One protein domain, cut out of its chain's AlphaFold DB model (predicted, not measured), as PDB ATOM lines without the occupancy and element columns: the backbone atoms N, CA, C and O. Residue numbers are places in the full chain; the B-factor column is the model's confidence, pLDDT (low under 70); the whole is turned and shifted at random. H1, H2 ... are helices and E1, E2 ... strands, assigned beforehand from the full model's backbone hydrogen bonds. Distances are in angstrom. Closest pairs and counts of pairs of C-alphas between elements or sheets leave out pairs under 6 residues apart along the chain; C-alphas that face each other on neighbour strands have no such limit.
ATOM      1  N   ARG A 181     -33.630  90.829  -8.890       94.06
ATOM      2  CA  ARG A 181     -32.371  90.713  -8.136       94.06
ATOM      3  C   ARG A 181     -32.143  91.872  -7.180       94.06
ATOM      4  O   ARG A 181     -31.242  91.790  -6.343       94.06
ATOM      5  N   LYS A 182     -32.912  92.950  -7.317       92.25
ATOM      6  CA  LYS A 182     -32.906  94.065  -6.376       92.25
ATOM      7  C   LYS A 182     -33.573  93.611  -5.081       92.25
ATOM      8  O   LYS A 182     -34.434  92.739  -5.093       92.25
ATOM      9  N   GLN A 183     -33.075  94.104  -3.957       83.69
ATOM     10  CA  GLN A 183     -33.458  93.602  -2.630       83.69
ATOM     11  C   GLN A 183     -33.589  94.724  -1.604       83.69
ATOM     12  O   GLN A 183     -34.218  94.529  -0.571       83.69
ATOM     13  N   GLU A 184     -32.984  95.888  -1.853       82.38
ATOM     14  CA  GLU A 184     -33.094  96.998  -0.915       82.38
ATOM     15  C   GLU A 184     -34.422  97.739  -1.136       82.38
ATOM     16  O   GLU A 184     -34.809  97.986  -2.289       82.38
ATOM     17  N   PRO A 185     -35.103  98.159  -0.054       78.19
ATOM     18  CA  PRO A 185     -36.316  98.959  -0.149       78.19
ATOM     19  C   PRO A 185     -36.132 100.175  -1.064       78.19
ATOM     20  O   PRO A 185     -35.134 100.894  -0.994       78.19
ATOM     21  N   GLY A 186     -37.106 100.411  -1.941       83.06
ATOM     22  CA  GLY A 186     -37.091 101.534  -2.879       83.06
ATOM     23  C   GLY A 186     -36.281 101.317  -4.166       83.06
ATOM     24  O   GLY A 186     -36.355 102.155  -5.064       83.06
ATOM     25  N   GLN A 187     -35.564 100.197  -4.336       89.38
ATOM     26  CA  GLN A 187     -34.824  99.926  -5.585       89.38
ATOM     27  C   GLN A 187     -35.726  99.656  -6.802       89.38
ATOM     28  O   GLN A 187     -35.272  99.778  -7.946       89.38
ATOM     29  N   HIS A 188     -37.000  99.343  -6.560       93.69
ATOM     30  CA  HIS A 188     -38.010  99.110  -7.593       93.69
ATOM     31  C   HIS A 188     -38.762 100.376  -8.023       93.69
ATOM     32  O   HIS A 188     -39.526 100.327  -8.981       93.69
ATOM     33  N   VAL A 189     -38.544 101.527  -7.368       92.56
ATOM     34  CA  VAL A 189     -39.311 102.767  -7.621       92.56
ATOM     35  C   VAL A 189     -39.254 103.191  -9.088       92.56
ATOM     36  O   VAL A 189     -40.252 103.642  -9.642       92.56
ATOM     37  N   ALA A 190     -38.109 103.001  -9.744       93.06
ATOM     38  CA  ALA A 190     -37.959 103.321 -11.158       93.06
ATOM     39  C   ALA A 190     -38.841 102.441 -12.069       93.06
ATOM     40  O   ALA A 190     -39.404 102.941 -13.040       93.06
ATOM     41  N   TYR A 191     -38.998 101.152 -11.740       95.00
ATOM     42  CA  TYR A 191     -39.907 100.256 -12.457       95.00
ATOM     43  C   TYR A 191     -41.372 100.575 -12.137       95.00
ATOM     44  O   TYR A 191     -42.201 100.666 -13.039       95.00
ATOM     45  N   LEU A 192     -41.694 100.779 -10.860       94.12
ATOM     46  CA  LEU A 192     -43.066 101.017 -10.418       94.12
ATOM     47  C   LEU A 192     -43.603 102.361 -10.932       94.12
ATOM     48  O   LEU A 192     -44.781 102.469 -11.264       94.12
ATOM     49  N   GLY A 193     -42.743 103.377 -11.057       85.31
ATOM     50  CA  GLY A 193     -43.095 104.709 -11.561       85.31
ATOM     51  C   GLY A 193     -43.945 105.551 -10.599       85.31
ATOM     52  O   GLY A 193     -44.078 106.756 -10.809       85.31
ATOM     53  N   ASP A 194     -44.471 104.941  -9.536       76.25
ATOM     54  CA  ASP A 194     -45.182 105.571  -8.427       76.25
ATOM     55  C   ASP A 194     -44.466 105.241  -7.109       76.25
ATOM     56  O   ASP A 194     -44.092 104.098  -6.855       76.25
ATOM     57  N   GLY A 195     -44.272 106.252  -6.258       69.62
ATOM     58  CA  GLY A 195     -43.652 106.087  -4.941       69.62
ATOM     59  C   GLY A 195     -44.571 105.441  -3.898       69.62
ATOM     60  O   GLY A 195     -44.106 105.162  -2.796       69.62
ATOM     61  N   GLY A 196     -45.857 105.252  -4.214       81.75
ATOM     62  CA  GLY A 196     -46.845 104.638  -3.321       81.75
ATOM     63  C   GLY A 196     -47.136 103.155  -3.570       81.75
ATOM     64  O   GLY A 196     -47.782 102.535  -2.727       81.75
ATOM     65  N   GLU A 197     -46.705 102.582  -4.699       90.31
ATOM     66  CA  GLU A 197     -46.894 101.154  -4.982       90.31
ATOM     67  C   GLU A 197     -45.788 100.325  -4.315       90.31
ATOM     68  O   GLU A 197     -44.610 100.676  -4.371       90.31
ATOM     69  N   GLU A 198     -46.170  99.218  -3.681       91.12
ATOM     70  CA  GLU A 198     -45.228  98.245  -3.128       91.12
ATOM     71  C   GLU A 198     -44.866  97.194  -4.180       91.12
ATOM     72  O   GLU A 198     -45.691  96.804  -5.010       91.12
ATOM     73  N   TRP A 199     -43.618  96.730  -4.142       93.44
ATOM     74  CA  TRP A 199     -43.145  95.681  -5.035       93.44
ATOM     75  C   TRP A 199     -43.821  94.345  -4.714       93.44
ATOM     76  O   TRP A 199     -43.766  93.858  -3.586       93.44
ATOM     77  N   ASP A 200     -44.413  93.737  -5.737       93.88
ATOM     78  CA  ASP A 200     -44.981  92.397  -5.683       93.88
ATOM     79  C   ASP A 200     -44.538  91.636  -6.937       93.88
ATOM     80  O   ASP A 200     -45.011  91.899  -8.044       93.88
ATOM     81  N   ALA A 201     -43.599  90.706  -6.757       95.06
ATOM     82  CA  ALA A 201     -42.994  89.949  -7.846       95.06
ATOM     83  C   ALA A 201     -44.017  89.152  -8.677       95.06
ATOM     84  O   ALA A 201     -43.857  89.043  -9.893       95.06
ATOM     85  N   GLU A 202     -45.052  88.597  -8.036       95.88
ATOM     86  CA  GLU A 202     -46.078  87.791  -8.710       95.88
ATOM     87  C   GLU A 202     -47.003  88.697  -9.522       95.88
ATOM     88  O   GLU A 202     -47.218  88.466 -10.711       95.88
ATOM     89  N   LYS A 203     -47.453  89.802  -8.921       96.19
ATOM     90  CA  LYS A 203     -48.245  90.810  -9.630       96.19
ATOM     91  C   LYS A 203     -47.491  91.376 -10.837       96.19
ATOM     92  O   LYS A 203     -48.059  91.494 -11.919       96.19
ATOM     93  N   VAL A 204     -46.214  91.717 -10.664       96.75
ATOM     94  CA  VAL A 204     -45.392  92.313 -11.725       96.75
ATOM     95  C   VAL A 204     -45.223  91.364 -12.910       96.75
ATOM     96  O   VAL A 204     -45.357  91.796 -14.056       96.75
ATOM     97  N   VAL A 205     -44.952  90.077 -12.667       97.12
ATOM     98  CA  VAL A 205     -44.815  89.112 -13.768       97.12
ATOM     99  C   VAL A 205     -46.157  88.808 -14.442       97.12
ATOM    100  O   VAL A 205     -46.180  88.624 -15.657       97.12
ATOM    101  N   ASP A 206     -47.262  88.812 -13.691       96.88
ATOM    102  CA  ASP A 206     -48.614  88.602 -14.225       96.88
ATOM    103  C   ASP A 206     -49.090  89.774 -15.098       96.88
ATOM    104  O   ASP A 206     -49.814  89.571 -16.074       96.88
ATOM    105  N   GLU A 207     -48.682  91.004 -14.781       96.62
ATOM    106  CA  GLU A 207     -48.987  92.198 -15.579       96.62
ATOM    107  C   GLU A 207     -48.090  92.323 -16.818       96.62
ATOM    108  O   GLU A 207     -48.536  92.806 -17.863       96.62
ATOM    109  N   ALA A 208     -46.840  91.861 -16.735       98.00
ATOM    110  CA  ALA A 208     -45.891  91.959 -17.832       98.00
ATOM    111  C   ALA A 208     -46.342  91.159 -19.065       98.00
ATOM    112  O   ALA A 208     -46.837  90.031 -18.992       98.00
ATOM    113  N   LYS A 209     -46.104  91.729 -20.249       98.44
ATOM    114  CA  LYS A 209     -46.330  91.072 -21.545       98.44
ATOM    115  C   LYS A 209     -45.032  90.588 -22.168       98.44
ATOM    116  O   LYS A 209     -45.022  89.539 -22.817       98.44
ATOM    117  N   PHE A 210     -43.952  91.331 -21.953       98.31
ATOM    118  CA  PHE A 210     -42.627  91.060 -22.489       98.31
ATOM    119  C   PHE A 210     -41.576  91.145 -21.384       98.31
ATOM    120  O   PHE A 210     -41.487  92.150 -20.679       98.31
ATOM    121  N   VAL A 211     -40.782  90.082 -21.252       98.44
ATOM    122  CA  VAL A 211     -39.712  89.981 -20.258       98.44
ATOM    123  C   VAL A 211     -38.389  89.735 -20.964       98.44
ATOM    124  O   VAL A 211     -38.261  88.760 -21.706       98.44
ATOM    125  N   HIS A 212     -37.404  90.590 -20.708       97.94
ATOM    126  CA  HIS A 212     -36.070  90.497 -21.293       97.94
ATOM    127  C   HIS A 212     -35.051  89.953 -20.279       97.94
ATOM    128  O   HIS A 212     -34.960  90.428 -19.142       97.94
ATOM    129  N   PHE A 213     -34.251  88.967 -20.691       96.88
ATOM    130  CA  PHE A 213     -33.265  88.316 -19.828       96.88
ATOM    131  C   PHE A 213     -31.970  89.143 -19.737       96.88
ATOM    132  O   PHE A 213     -31.095  89.088 -20.612       96.88
ATOM    133  N   SER A 214     -31.838  89.906 -18.650       94.25
ATOM    134  CA  SER A 214     -30.722  90.831 -18.405       94.25
ATOM    135  C   SER A 214     -30.130  90.627 -17.012       94.25
ATOM    136  O   SER A 214     -30.498  91.305 -16.057       94.25
ATOM    137  N   ASP A 215     -29.221  89.655 -16.899       92.75
ATOM    138  CA  ASP A 215     -28.718  89.174 -15.606       92.75
ATOM    139  C   ASP A 215     -27.194  89.084 -15.503       92.75
ATOM    140  O   ASP A 215     -26.684  88.333 -14.674       92.75
ATOM    141  N   TRP A 216     -26.443  89.874 -16.278       87.38
ATOM    142  CA  TRP A 216     -24.974  89.909 -16.195       87.38
ATOM    143  C   TRP A 216     -24.493  89.933 -14.710       87.38
ATOM    144  O   TRP A 216     -25.064  90.688 -13.910       87.38
ATOM    145  N   PRO A 217     -23.538  89.079 -14.260       88.88
ATOM    146  CA  PRO A 217     -22.678  88.144 -14.994       88.88
ATOM    147  C   PRO A 217     -23.300  86.845 -15.542       88.88
ATOM    148  O   PRO A 217     -22.604  86.020 -16.135       88.88
ATOM    149  N   LEU A 218     -24.593  86.610 -15.333       89.62
ATOM    150  CA  LEU A 218     -25.251  85.420 -15.855       89.62
ATOM    151  C   LEU A 218     -25.345  85.476 -17.380       89.62
ATOM    152  O   LEU A 218     -25.735  86.495 -17.954       89.62
ATOM    153  N   GLY A 219     -25.017  84.360 -18.032       87.25
ATOM    154  CA  GLY A 219     -25.209  84.217 -19.467       87.25
ATOM    155  C   GLY A 219     -26.688  84.271 -19.858       87.25
ATOM    156  O   GLY A 219     -27.596  84.185 -19.027       87.25
ATOM    157  N   LYS A 220     -26.940  84.384 -21.163       90.19
ATOM    158  CA  LYS A 220     -28.301  84.300 -21.704       90.19
ATOM    159  C   LYS A 220     -28.937  82.938 -21.385       90.19
ATOM    160  O   LYS A 220     -28.212  81.971 -21.164       90.19
ATOM    161  N   PRO A 221     -30.273  82.808 -21.402       89.69
ATOM    162  CA  PRO A 221     -30.961  81.602 -20.914       89.69
ATOM    163  C   PRO A 221     -30.623  80.287 -21.637       89.69
ATOM    164  O   PRO A 221     -30.930  79.210 -21.135       89.69
ATOM    165  N   TRP A 222     -30.026  80.363 -22.828       89.31
ATOM    166  CA  TRP A 222     -29.541  79.211 -23.601       89.31
ATOM    167  C   TRP A 222     -28.032  78.969 -23.477       89.31
ATOM    168  O   TRP A 222     -27.484  78.158 -24.219       89.31
ATOM    169  N   VAL A 223     -27.346  79.712 -22.613       85.81
ATOM    170  CA  VAL A 223     -25.913  79.577 -22.370       85.81
ATOM    171  C   VAL A 223     -25.724  78.889 -21.027       85.81
ATOM    172  O   VAL A 223     -26.220  79.353 -19.996       85.81
ATOM    173  N   ALA A 224     -24.973  77.790 -21.030       80.94
ATOM    174  CA  ALA A 224     -24.559  77.134 -19.802       80.94
ATOM    175  C   ALA A 224     -23.776  78.128 -18.932       80.94
ATOM    176  O   ALA A 224     -22.783  78.713 -19.362       80.94
ATOM    177  N   SER A 225     -24.251  78.342 -17.708       81.00
ATOM    178  CA  SER A 225     -23.604  79.222 -16.736       81.00
ATOM    179  C   SER A 225     -23.138  78.401 -15.547       81.00
ATOM    180  O   SER A 225     -23.890  77.566 -15.039       81.00
ATOM    181  N   GLY A 226     -21.914  78.663 -15.088       80.62
ATOM    182  CA  GLY A 226     -21.334  77.961 -13.949       80.62
ATOM    183  C   GLY A 226     -22.163  78.140 -12.678       80.62
ATOM    184  O   GLY A 226     -22.750  79.197 -12.436       80.62
ATOM    185  N   ARG A 227     -22.177  77.101 -11.838       79.44
ATOM    186  CA  ARG A 227     -22.951  77.065 -10.589       79.44
ATOM    187  C   ARG A 227     -22.705  78.280  -9.690       79.44
ATOM    188  O   ARG A 227     -23.663  78.847  -9.180       79.44
ATOM    189  N   GLN A 228     -21.447  78.688  -9.531       82.44
ATOM    190  CA  GLN A 228     -21.084  79.826  -8.686       82.44
ATOM    191  C   GLN A 228     -21.746  81.127  -9.168       82.44
ATOM    192  O   GLN A 228     -22.380  81.814  -8.376       82.44
ATOM    193  N   VAL A 229     -21.683  81.415 -10.472       86.62
ATOM    194  CA  VAL A 229     -22.310  82.611 -11.060       86.62
ATOM    195  C   VAL A 229     -23.819  82.595 -10.827       86.62
ATOM    196  O   VAL A 229     -24.389  83.607 -10.432       86.62
ATOM    197  N   LYS A 230     -24.470  81.437 -11.011       85.06
ATOM    198  CA  LYS A 230     -25.907  81.285 -10.730       85.06
ATOM    199  C   LYS A 230     -26.232  81.555  -9.263       85.06
ATOM    200  O   LYS A 230     -27.185  82.269  -8.987       85.06
ATOM    201  N   GLU A 231     -25.464  81.003  -8.326       86.31
ATOM    202  CA  GLU A 231     -25.686  81.218  -6.890       86.31
ATOM    203  C   GLU A 231     -25.481  82.687  -6.481       86.31
ATOM    204  O   GLU A 231     -26.216  83.180  -5.627       86.31
ATOM    205  N   GLU A 232     -24.539  83.395  -7.111       89.31
ATOM    206  CA  GLU A 232     -24.240  84.807  -6.839       89.31
ATOM    207  C   GLU A 232     -25.337  85.766  -7.324       89.31
ATOM    208  O   GLU A 232     -25.686  86.712  -6.617       89.31
ATOM    209  N   VAL A 233     -25.881  85.542  -8.524       91.00
ATOM    210  CA  VAL A 233     -26.891  86.430  -9.133       91.00
ATOM    211  C   VAL A 233     -28.316  86.127  -8.685       91.00
ATOM    212  O   VAL A 233     -29.184  86.988  -8.804       91.00
ATOM    213  N   ARG A 234     -28.567  84.915  -8.186       90.50
ATOM    214  CA  ARG A 234     -29.891  84.453  -7.771       90.50
ATOM    215  C   ARG A 234     -30.480  85.364  -6.684       90.50
ATOM    216  O   ARG A 234     -29.808  85.589  -5.671       90.50
ATOM    217  N   PRO A 235     -31.750  85.799  -6.811       93.62
ATOM    218  CA  PRO A 235     -32.402  86.596  -5.778       93.62
ATOM    219  C   PRO A 235     -32.336  85.926  -4.400       93.62
ATOM    220  O   PRO A 235     -32.442  84.695  -4.259       93.62
ATOM    221  N   LYS A 236     -32.115  86.729  -3.360       91.12
ATOM    222  CA  LYS A 236     -32.098  86.250  -1.975       91.12
ATOM    223  C   LYS A 236     -33.537  86.101  -1.477       91.12
ATOM    224  O   LYS A 236     -34.452  86.662  -2.060       91.12
ATOM    225  N   CYS A 237     -33.733  85.274  -0.450       89.56
ATOM    226  CA  CYS A 237     -34.989  85.321   0.293       89.56
ATOM    227  C   CYS A 237     -34.810  86.309   1.439       89.56
ATOM    228  O   CYS A 237     -33.759  86.300   2.093       89.56
ATOM    229  N   THR A 238     -35.810  87.143   1.677       83.44
ATOM    230  CA  THR A 238     -35.796  88.139   2.745       83.44
ATOM    231  C   THR A 238     -36.558  87.613   3.963       83.44
ATOM    232  O   THR A 238     -37.407  86.729   3.877       83.44
ATOM    233  N   ARG A 239     -36.208  88.117   5.148       74.88
ATOM    234  CA  ARG A 239     -36.945  87.874   6.399       74.88
ATOM    235  C   ARG A 239     -37.377  89.215   6.959       74.88
ATOM    236  O   ARG A 239     -36.759  89.738   7.884       74.88
ATOM    237  N   GLU A 240     -38.402  89.807   6.368       63.75
ATOM    238  CA  GLU A 240     -38.962  91.050   6.891       63.75
ATOM    239  C   GLU A 240     -39.927  90.752   8.038       63.75
ATOM    240  O   GLU A 240     -41.085  90.409   7.826       63.75
ATOM    241  N   GLY A 241     -39.437  90.826   9.281       58.41
ATOM    242  CA  GLY A 241     -40.265  90.854  10.499       58.41
ATOM    243  C   GLY A 241     -41.109  89.606  10.814       58.41
ATOM    244  O   GLY A 241     -41.671  89.522  11.905       58.41
ATOM    245  N   SER A 242     -41.182  88.632   9.907       60.59
ATOM    246  CA  SER A 242     -41.901  87.367  10.051       60.59
ATOM    247  C   SER A 242     -40.932  86.204  10.332       60.59
ATOM    248  O   SER A 242     -39.727  86.299  10.089       60.59
ATOM    249  N   MET A 243     -41.440  85.088  10.870       64.25
ATOM    250  CA  MET A 243     -40.630  83.867  11.026       64.25
ATOM    251  C   MET A 243     -40.385  83.148   9.683       64.25
ATOM    252  O   MET A 243     -39.443  82.352   9.582       64.25
ATOM    253  N   GLU A 244     -41.208  83.437   8.672       75.62
ATOM    254  CA  GLU A 244     -41.187  82.837   7.338       75.62
ATOM    255  C   GLU A 244     -40.310  83.658   6.375       75.62
ATOM    256  O   GLU A 244     -40.258  84.887   6.442       75.62
ATOM    257  N   GLU A 245     -39.555  82.963   5.524       84.19
ATOM    258  CA  GLU A 245     -38.720  83.585   4.491       84.19
ATOM    259  C   GLU A 245     -39.582  83.936   3.275       84.19
ATOM    260  O   GLU A 245     -40.233  83.054   2.714       84.19
ATOM    261  N   ASP A 246     -39.550  85.194   2.835       86.75
ATOM    262  CA  ASP A 246     -40.137  85.601   1.563       86.75
ATOM    263  C   ASP A 246     -39.144  85.318   0.434       86.75
ATOM    264  O   ASP A 246     -38.045  85.869   0.377       86.75
ATOM    265  N   CYS A 247     -39.530  84.411  -0.456       91.69
ATOM    266  CA  CYS A 247     -38.735  83.984  -1.597       91.69
ATOM    267  C   CYS A 247     -39.410  84.317  -2.936       91.69
ATOM    268  O   CYS A 247     -39.020  83.728  -3.946       91.69
ATOM    269  N   ARG A 248     -40.427  85.189  -2.974       92.75
ATOM    270  CA  ARG A 248     -41.242  85.416  -4.182       92.75
ATOM    271  C   ARG A 248     -40.404  85.832  -5.391       92.75
ATOM    272  O   ARG A 248     -40.506  85.184  -6.430       92.75
ATOM    273  N   ASP A 249     -39.481  86.783  -5.232       94.56
ATOM    274  CA  ASP A 249     -38.557  87.197  -6.303       94.56
ATOM    275  C   ASP A 249     -37.764  86.027  -6.877       94.56
ATOM    276  O   ASP A 249     -37.670  85.836  -8.088       94.56
ATOM    277  N   ARG A 250     -37.214  85.194  -5.991       94.31
ATOM    278  CA  ARG A 250     -36.453  84.004  -6.370       94.31
ATOM    279  C   ARG A 250     -37.329  83.001  -7.110       94.31
ATOM    280  O   ARG A 250     -36.877  82.444  -8.105       94.31
ATOM    281  N   VAL A 251     -38.541  82.745  -6.622       94.44
ATOM    282  CA  VAL A 251     -39.468  81.780  -7.228       94.44
ATOM    283  C   VAL A 251     -39.868  82.229  -8.632       94.44
ATOM    284  O   VAL A 251     -39.813  81.415  -9.558       94.44
ATOM    285  N   VAL A 252     -40.207  83.509  -8.805       96.44
ATOM    286  CA  VAL A 252     -40.564  84.090 -10.106       96.44
ATOM    287  C   VAL A 252     -39.366  84.078 -11.054       96.44
ATOM    288  O   VAL A 252     -39.465  83.551 -12.163       96.44
ATOM    289  N   TRP A 253     -38.209  84.570 -10.606       96.50
ATOM    290  CA  TRP A 253     -36.985  84.613 -11.406       96.50
ATOM    291  C   TRP A 253     -36.550  83.213 -11.869       96.50
ATOM    292  O   TRP A 253     -36.335  82.988 -13.059       96.50
ATOM    293  N   GLU A 254     -36.503  82.226 -10.965       93.75
ATOM    294  CA  GLU A 254     -36.201  80.833 -11.329       93.75
ATOM    295  C   GLU A 254     -37.259  80.238 -12.262       93.75
ATOM    296  O   GLU A 254     -36.925  79.453 -13.153       93.75
ATOM    297  N   GLY A 255     -38.525  80.611 -12.065       94.25
ATOM    298  CA  GLY A 255     -39.640  80.215 -12.912       94.25
ATOM    299  C   GLY A 255     -39.465  80.657 -14.360       94.25
ATOM    300  O   GLY A 255     -39.627  79.831 -15.255       94.25
ATOM    301  N   LEU A 256     -39.058  81.909 -14.595       96.19
ATOM    302  CA  LEU A 256     -38.812  82.454 -15.937       96.19
ATOM    303  C   LEU A 256     -37.703  81.690 -16.676       96.19
ATOM    304  O   LEU A 256     -37.862  81.325 -17.845       96.19
ATOM    305  N   TYR A 257     -36.594  81.396 -15.993       93.62
ATOM    306  CA  TYR A 257     -35.498  80.609 -16.566       93.62
ATOM    307  C   TYR A 257     -35.895  79.150 -16.813       93.62
ATOM    308  O   TYR A 257     -35.579  78.595 -17.868       93.62
ATOM    309  N   ARG A 258     -36.611  78.525 -15.869       91.62
ATOM    310  CA  ARG A 258     -37.106  77.149 -16.014       91.62
ATOM    311  C   ARG A 258     -38.066  77.019 -17.189       91.62
ATOM    312  O   ARG A 258     -37.838  76.167 -18.042       91.62
ATOM    313  N   ASP A 259     -39.063  77.895 -17.279       94.19
ATOM    314  CA  ASP A 259     -40.014  77.924 -18.391       94.19
ATOM    315  C   ASP A 259     -39.298  78.089 -19.743       94.19
ATOM    316  O   ASP A 259     -39.565  77.340 -20.687       94.19
ATOM    317  N   PHE A 260     -38.327  79.008 -19.840       94.06
ATOM    318  CA  PHE A 260     -37.545  79.178 -21.065       94.06
ATOM    319  C   PHE A 260     -36.856  77.876 -21.491       94.06
ATOM    320  O   PHE A 260     -36.942  77.481 -22.659       94.06
ATOM    321  N   ARG A 261     -36.178  77.202 -20.556       91.00
ATOM    322  CA  ARG A 261     -35.456  75.952 -20.828       91.00
ATOM    323  C   ARG A 261     -36.396  74.821 -21.217       91.00
ATOM    324  O   ARG A 261     -36.150  74.167 -22.229       91.00
ATOM    325  N   GLU A 262     -37.476  74.616 -20.467       92.69
ATOM    326  CA  GLU A 262     -38.466  73.568 -20.736       92.69
ATOM    327  C   GLU A 262     -39.087  73.743 -22.125       92.69
ATOM    328  O   GLU A 262     -39.123  72.799 -22.921       92.69
ATOM    329  N   ARG A 263     -39.479  74.974 -22.478       94.56
ATOM    330  CA  ARG A 263     -39.977  75.292 -23.821       94.56
ATOM    331  C   ARG A 263     -38.913  75.086 -24.888       94.56
ATOM    332  O   ARG A 263     -39.201  74.474 -25.916       94.56
ATOM    333  N   ARG A 264     -37.679  75.552 -24.674       93.75
ATOM    334  CA  ARG A 264     -36.576  75.351 -25.629       93.75
ATOM    335  C   ARG A 264     -36.320  73.864 -25.876       93.75
ATOM    336  O   ARG A 264     -36.207  73.468 -27.033       93.75
ATOM    337  N   LYS A 265     -36.309  73.037 -24.831       93.88
ATOM    338  CA  LYS A 265     -36.154  71.581 -24.929       93.88
ATOM    339  C   LYS A 265     -37.310  70.945 -25.700       93.88
ATOM    340  O   LYS A 265     -37.072  70.203 -26.650       93.88
ATOM    341  N   ALA A 266     -38.551  71.269 -25.336       94.75
ATOM    342  CA  ALA A 266     -39.745  70.696 -25.957       94.75
ATOM    343  C   ALA A 266     -39.916  71.109 -27.431       94.75
ATOM    344  O   ALA A 266     -40.331  70.310 -28.272       94.75
ATOM    345  N   ILE A 267     -39.600  72.363 -27.763       95.25
ATOM    346  CA  ILE A 267     -39.847  72.936 -29.090       95.25
ATOM    347  C   ILE A 267     -38.625  72.799 -29.993       95.25
ATOM    348  O   ILE A 267     -38.763  72.379 -31.145       95.25
ATOM    349  N   CYS A 268     -37.443  73.179 -29.522       94.88
ATOM    350  CA  CYS A 268     -36.250  73.222 -30.359       94.88
ATOM    351  C   CYS A 268     -35.522  71.878 -30.367       94.88
ATOM    352  O   CYS A 268     -35.046  71.484 -31.427       94.88
ATOM    353  N   GLY A 269     -35.507  71.157 -29.248       93.00
ATOM    354  CA  GLY A 269     -34.879  69.845 -29.112       93.00
ATOM    355  C   GLY A 269     -33.986  69.764 -27.868       93.00
ATOM    356  O   GLY A 269     -33.422  70.784 -27.456       93.00
ATOM    357  N   PRO A 270     -33.863  68.580 -27.239       90.56
ATOM    358  CA  PRO A 270     -33.083  68.395 -26.015       90.56
ATOM    359  C   PRO A 270     -31.583  68.649 -26.195       90.56
ATOM    360  O   PRO A 270     -30.925  69.065 -25.250       90.56
ATOM    361  N   GLU A 271     -31.049  68.476 -27.402       88.75
ATOM    362  CA  GLU A 271     -29.648  68.758 -27.730       88.75
ATOM    363  C   GLU A 271     -29.280  70.244 -27.612       88.75
ATOM    364  O   GLU A 271     -28.108  70.595 -27.647       88.75
ATOM    365  N   LEU A 272     -30.277  71.127 -27.500       89.50
ATOM    366  CA  LEU A 272     -30.086  72.562 -27.311       89.50
ATOM    367  C   LEU A 272     -30.234  73.007 -25.852       89.50
ATOM    368  O   LEU A 272     -30.343  74.216 -25.625       89.50
ATOM    369  N   VAL A 273     -30.316  72.052 -24.915       84.38
ATOM    370  CA  VAL A 273     -30.461  72.247 -23.459       84.38
ATOM    371  C   VAL A 273     -29.641  71.191 -22.692       84.38
ATOM    372  O   VAL A 273     -30.031  70.719 -21.629       84.38
ATOM    373  N   ASP A 274     -28.499  70.772 -23.234       66.75
ATOM    374  CA  ASP A 274     -27.672  69.672 -22.711       66.75
ATOM    375  C   ASP A 274     -26.969  69.964 -21.365       66.75
ATOM    376  O   ASP A 274     -26.400  69.059 -20.759       66.75
ATOM    377  N   TRP A 275     -27.091  71.185 -20.833       64.62
ATOM    378  CA  TRP A 275     -26.657  71.574 -19.482       64.62
ATOM    379  C   TRP A 275     -27.668  71.225 -18.368       64.62
ATOM    380  O   TRP A 275     -27.457  71.558 -17.200       64.62
ATOM    381  N   GLU A 276     -28.787  70.578 -18.701       56.72
ATOM    382  CA  GLU A 276     -29.865  70.237 -17.760       56.72
ATOM    383  C   GLU A 276     -29.419  69.288 -16.637       56.72
ATOM    384  O   GLU A 276     -29.957  69.363 -15.530       56.72
ATOM    385  N   SER A 277     -28.417  68.428 -16.864       53.00
ATOM    386  CA  SER A 277     -27.886  67.553 -15.808       53.00
ATOM    387  C   SER A 277     -27.274  68.354 -14.656       53.00
ATOM    388  O   SER A 277     -27.482  68.009 -13.500       53.00
ATOM    389  N   GLU A 278     -26.608  69.475 -14.950       55.53
ATOM    390  CA  GLU A 278     -26.004  70.334 -13.925       55.53
ATOM    391  C   GLU A 278     -27.056  71.100 -13.103       55.53
ATOM    392  O   GLU A 278     -26.842  71.398 -11.927       55.53
ATOM    393  N   GLU A 279     -28.214  71.405 -13.698       55.12
ATOM    394  CA  GLU A 279     -29.333  72.058 -13.007       55.12
ATOM    395  C   GLU A 279     -30.227  71.074 -12.251       55.12
ATOM    396  O   GLU A 279     -30.662  71.376 -11.144       55.12
ATOM    397  N   THR A 280     -30.472  69.884 -12.798       52.97
ATOM    398  CA  THR A 280     -31.270  68.847 -12.128       52.97
ATOM    399  C   THR A 280     -30.524  68.307 -10.909       52.97
ATOM    400  O   THR A 280     -31.121  68.167  -9.842       52.97
ATOM    401  N   ASP A 281     -29.206  68.098 -11.013       53.03
ATOM    402  CA  ASP A 281     -28.365  67.725  -9.870       53.03
ATOM    403  C   ASP A 281     -28.374  68.812  -8.785       53.03
ATOM    404  O   ASP A 281     -28.357  68.505  -7.592       53.03
ATOM    405  N   TRP A 282     -28.479  70.088  -9.175       53.69
ATOM    406  CA  TRP A 282     -28.679  71.201  -8.247       53.69
ATOM    407  C   TRP A 282     -30.078  71.201  -7.607       53.69
ATOM    408  O   TRP A 282     -30.168  71.332  -6.386       53.69
ATOM    409  N   GLU A 283     -31.168  71.031  -8.367       55.03
ATOM    410  CA  GLU A 283     -32.533  70.982  -7.815       55.03
ATOM    411  C   GLU A 283     -32.695  69.812  -6.844       55.03
ATOM    412  O   GLU A 283     -33.271  69.970  -5.763       55.03
ATOM    413  N   VAL A 284     -32.125  68.659  -7.197       55.50
ATOM    414  CA  VAL A 284     -32.071  67.468  -6.352       55.50
ATOM    415  C   VAL A 284     -31.213  67.734  -5.111       55.50
ATOM    416  O   VAL A 284     -31.688  67.518  -3.997       55.50
TER     417      VAL A 284
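AT A GLANCE: This is residues 181 to 284 of the 311 residues of a protein of Zasmidium cellare ATCC 36951 (UniProt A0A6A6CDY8). One long helix, H4, makes a straight beam, with H2 packed across its beginning; the short helices H1 and H3 and the short strand E1 are spread out on one side of it along winding loops. After H4 the chain folds back, and H5 runs back toward the end where H4 began. The printed part has 104 residues with five named helices and one named strand, in the order H1, H2, E1, H3, H4, H5; it is mostly helix, but under half of the residues are in named elements. It is only just compact, close to loose, with a radius of gyration of the C-alphas of 15.4 A and spans of 47 by 31 by 22 A.

HOW THE PARTS SIT: H1, residues 189 to 192, touches no helix. A short link of 8 residues joins it to H2, residues 201 to 207. H2 touches H4, residues 248 to 268, where H4 takes part with residues 248 to 252 alone; the closest C-alphas are those of Ala 201 and Asp 249, 5.4 A apart. The two helices run the same way at a steep tilt of 52 degrees. A tight link of 2 residues leads from H2 to E1, residues 210 to 212, but the two are only just apart, their closest C-alphas 8.3 A from each other. E1 pairs with no named strand. H3, residues 227 to 233, and H5, residues 276 to 284, touch no helix; they are only just apart from each other, with closest C-alphas at 8.1 A. In H2, H3, H4 and H5 every O i to N i+4 pair is within hydrogen-bond range. H1 is too short for such a pair; its one O i to N i+3 pair is within range.

IN THESE COORDINATES: H1 begins at C-alpha 189, at (-39.311, 102.767, -7.621), and measures 5.0 A from first to last C-alpha. H2 measures 10.0 A, E1 6.7 A and H3 10.3 A. H4, the longest helix with 21 residues, begins at C-alpha 248, at (-41.242, 85.416, -4.182), and measures 29.3 A. H5 measures 11.9 A and ends at C-alpha 284, at (-32.071, 67.468, -6.352).

THE WHOLE: The two C-alphas farthest apart are those of Gly 196 and Glu 271, at 46.7 A. The printed part has no cut. The links E1 to H3, residues 213 to 226, and H3 to H4, residues 234 to 247, are long, with 14 residues each. The mean pLDDT of the printed part is 85.6; it is under 70 in residue 195, residues 240 to 243 and residues 274 to 284, and the mean for H5 is 55.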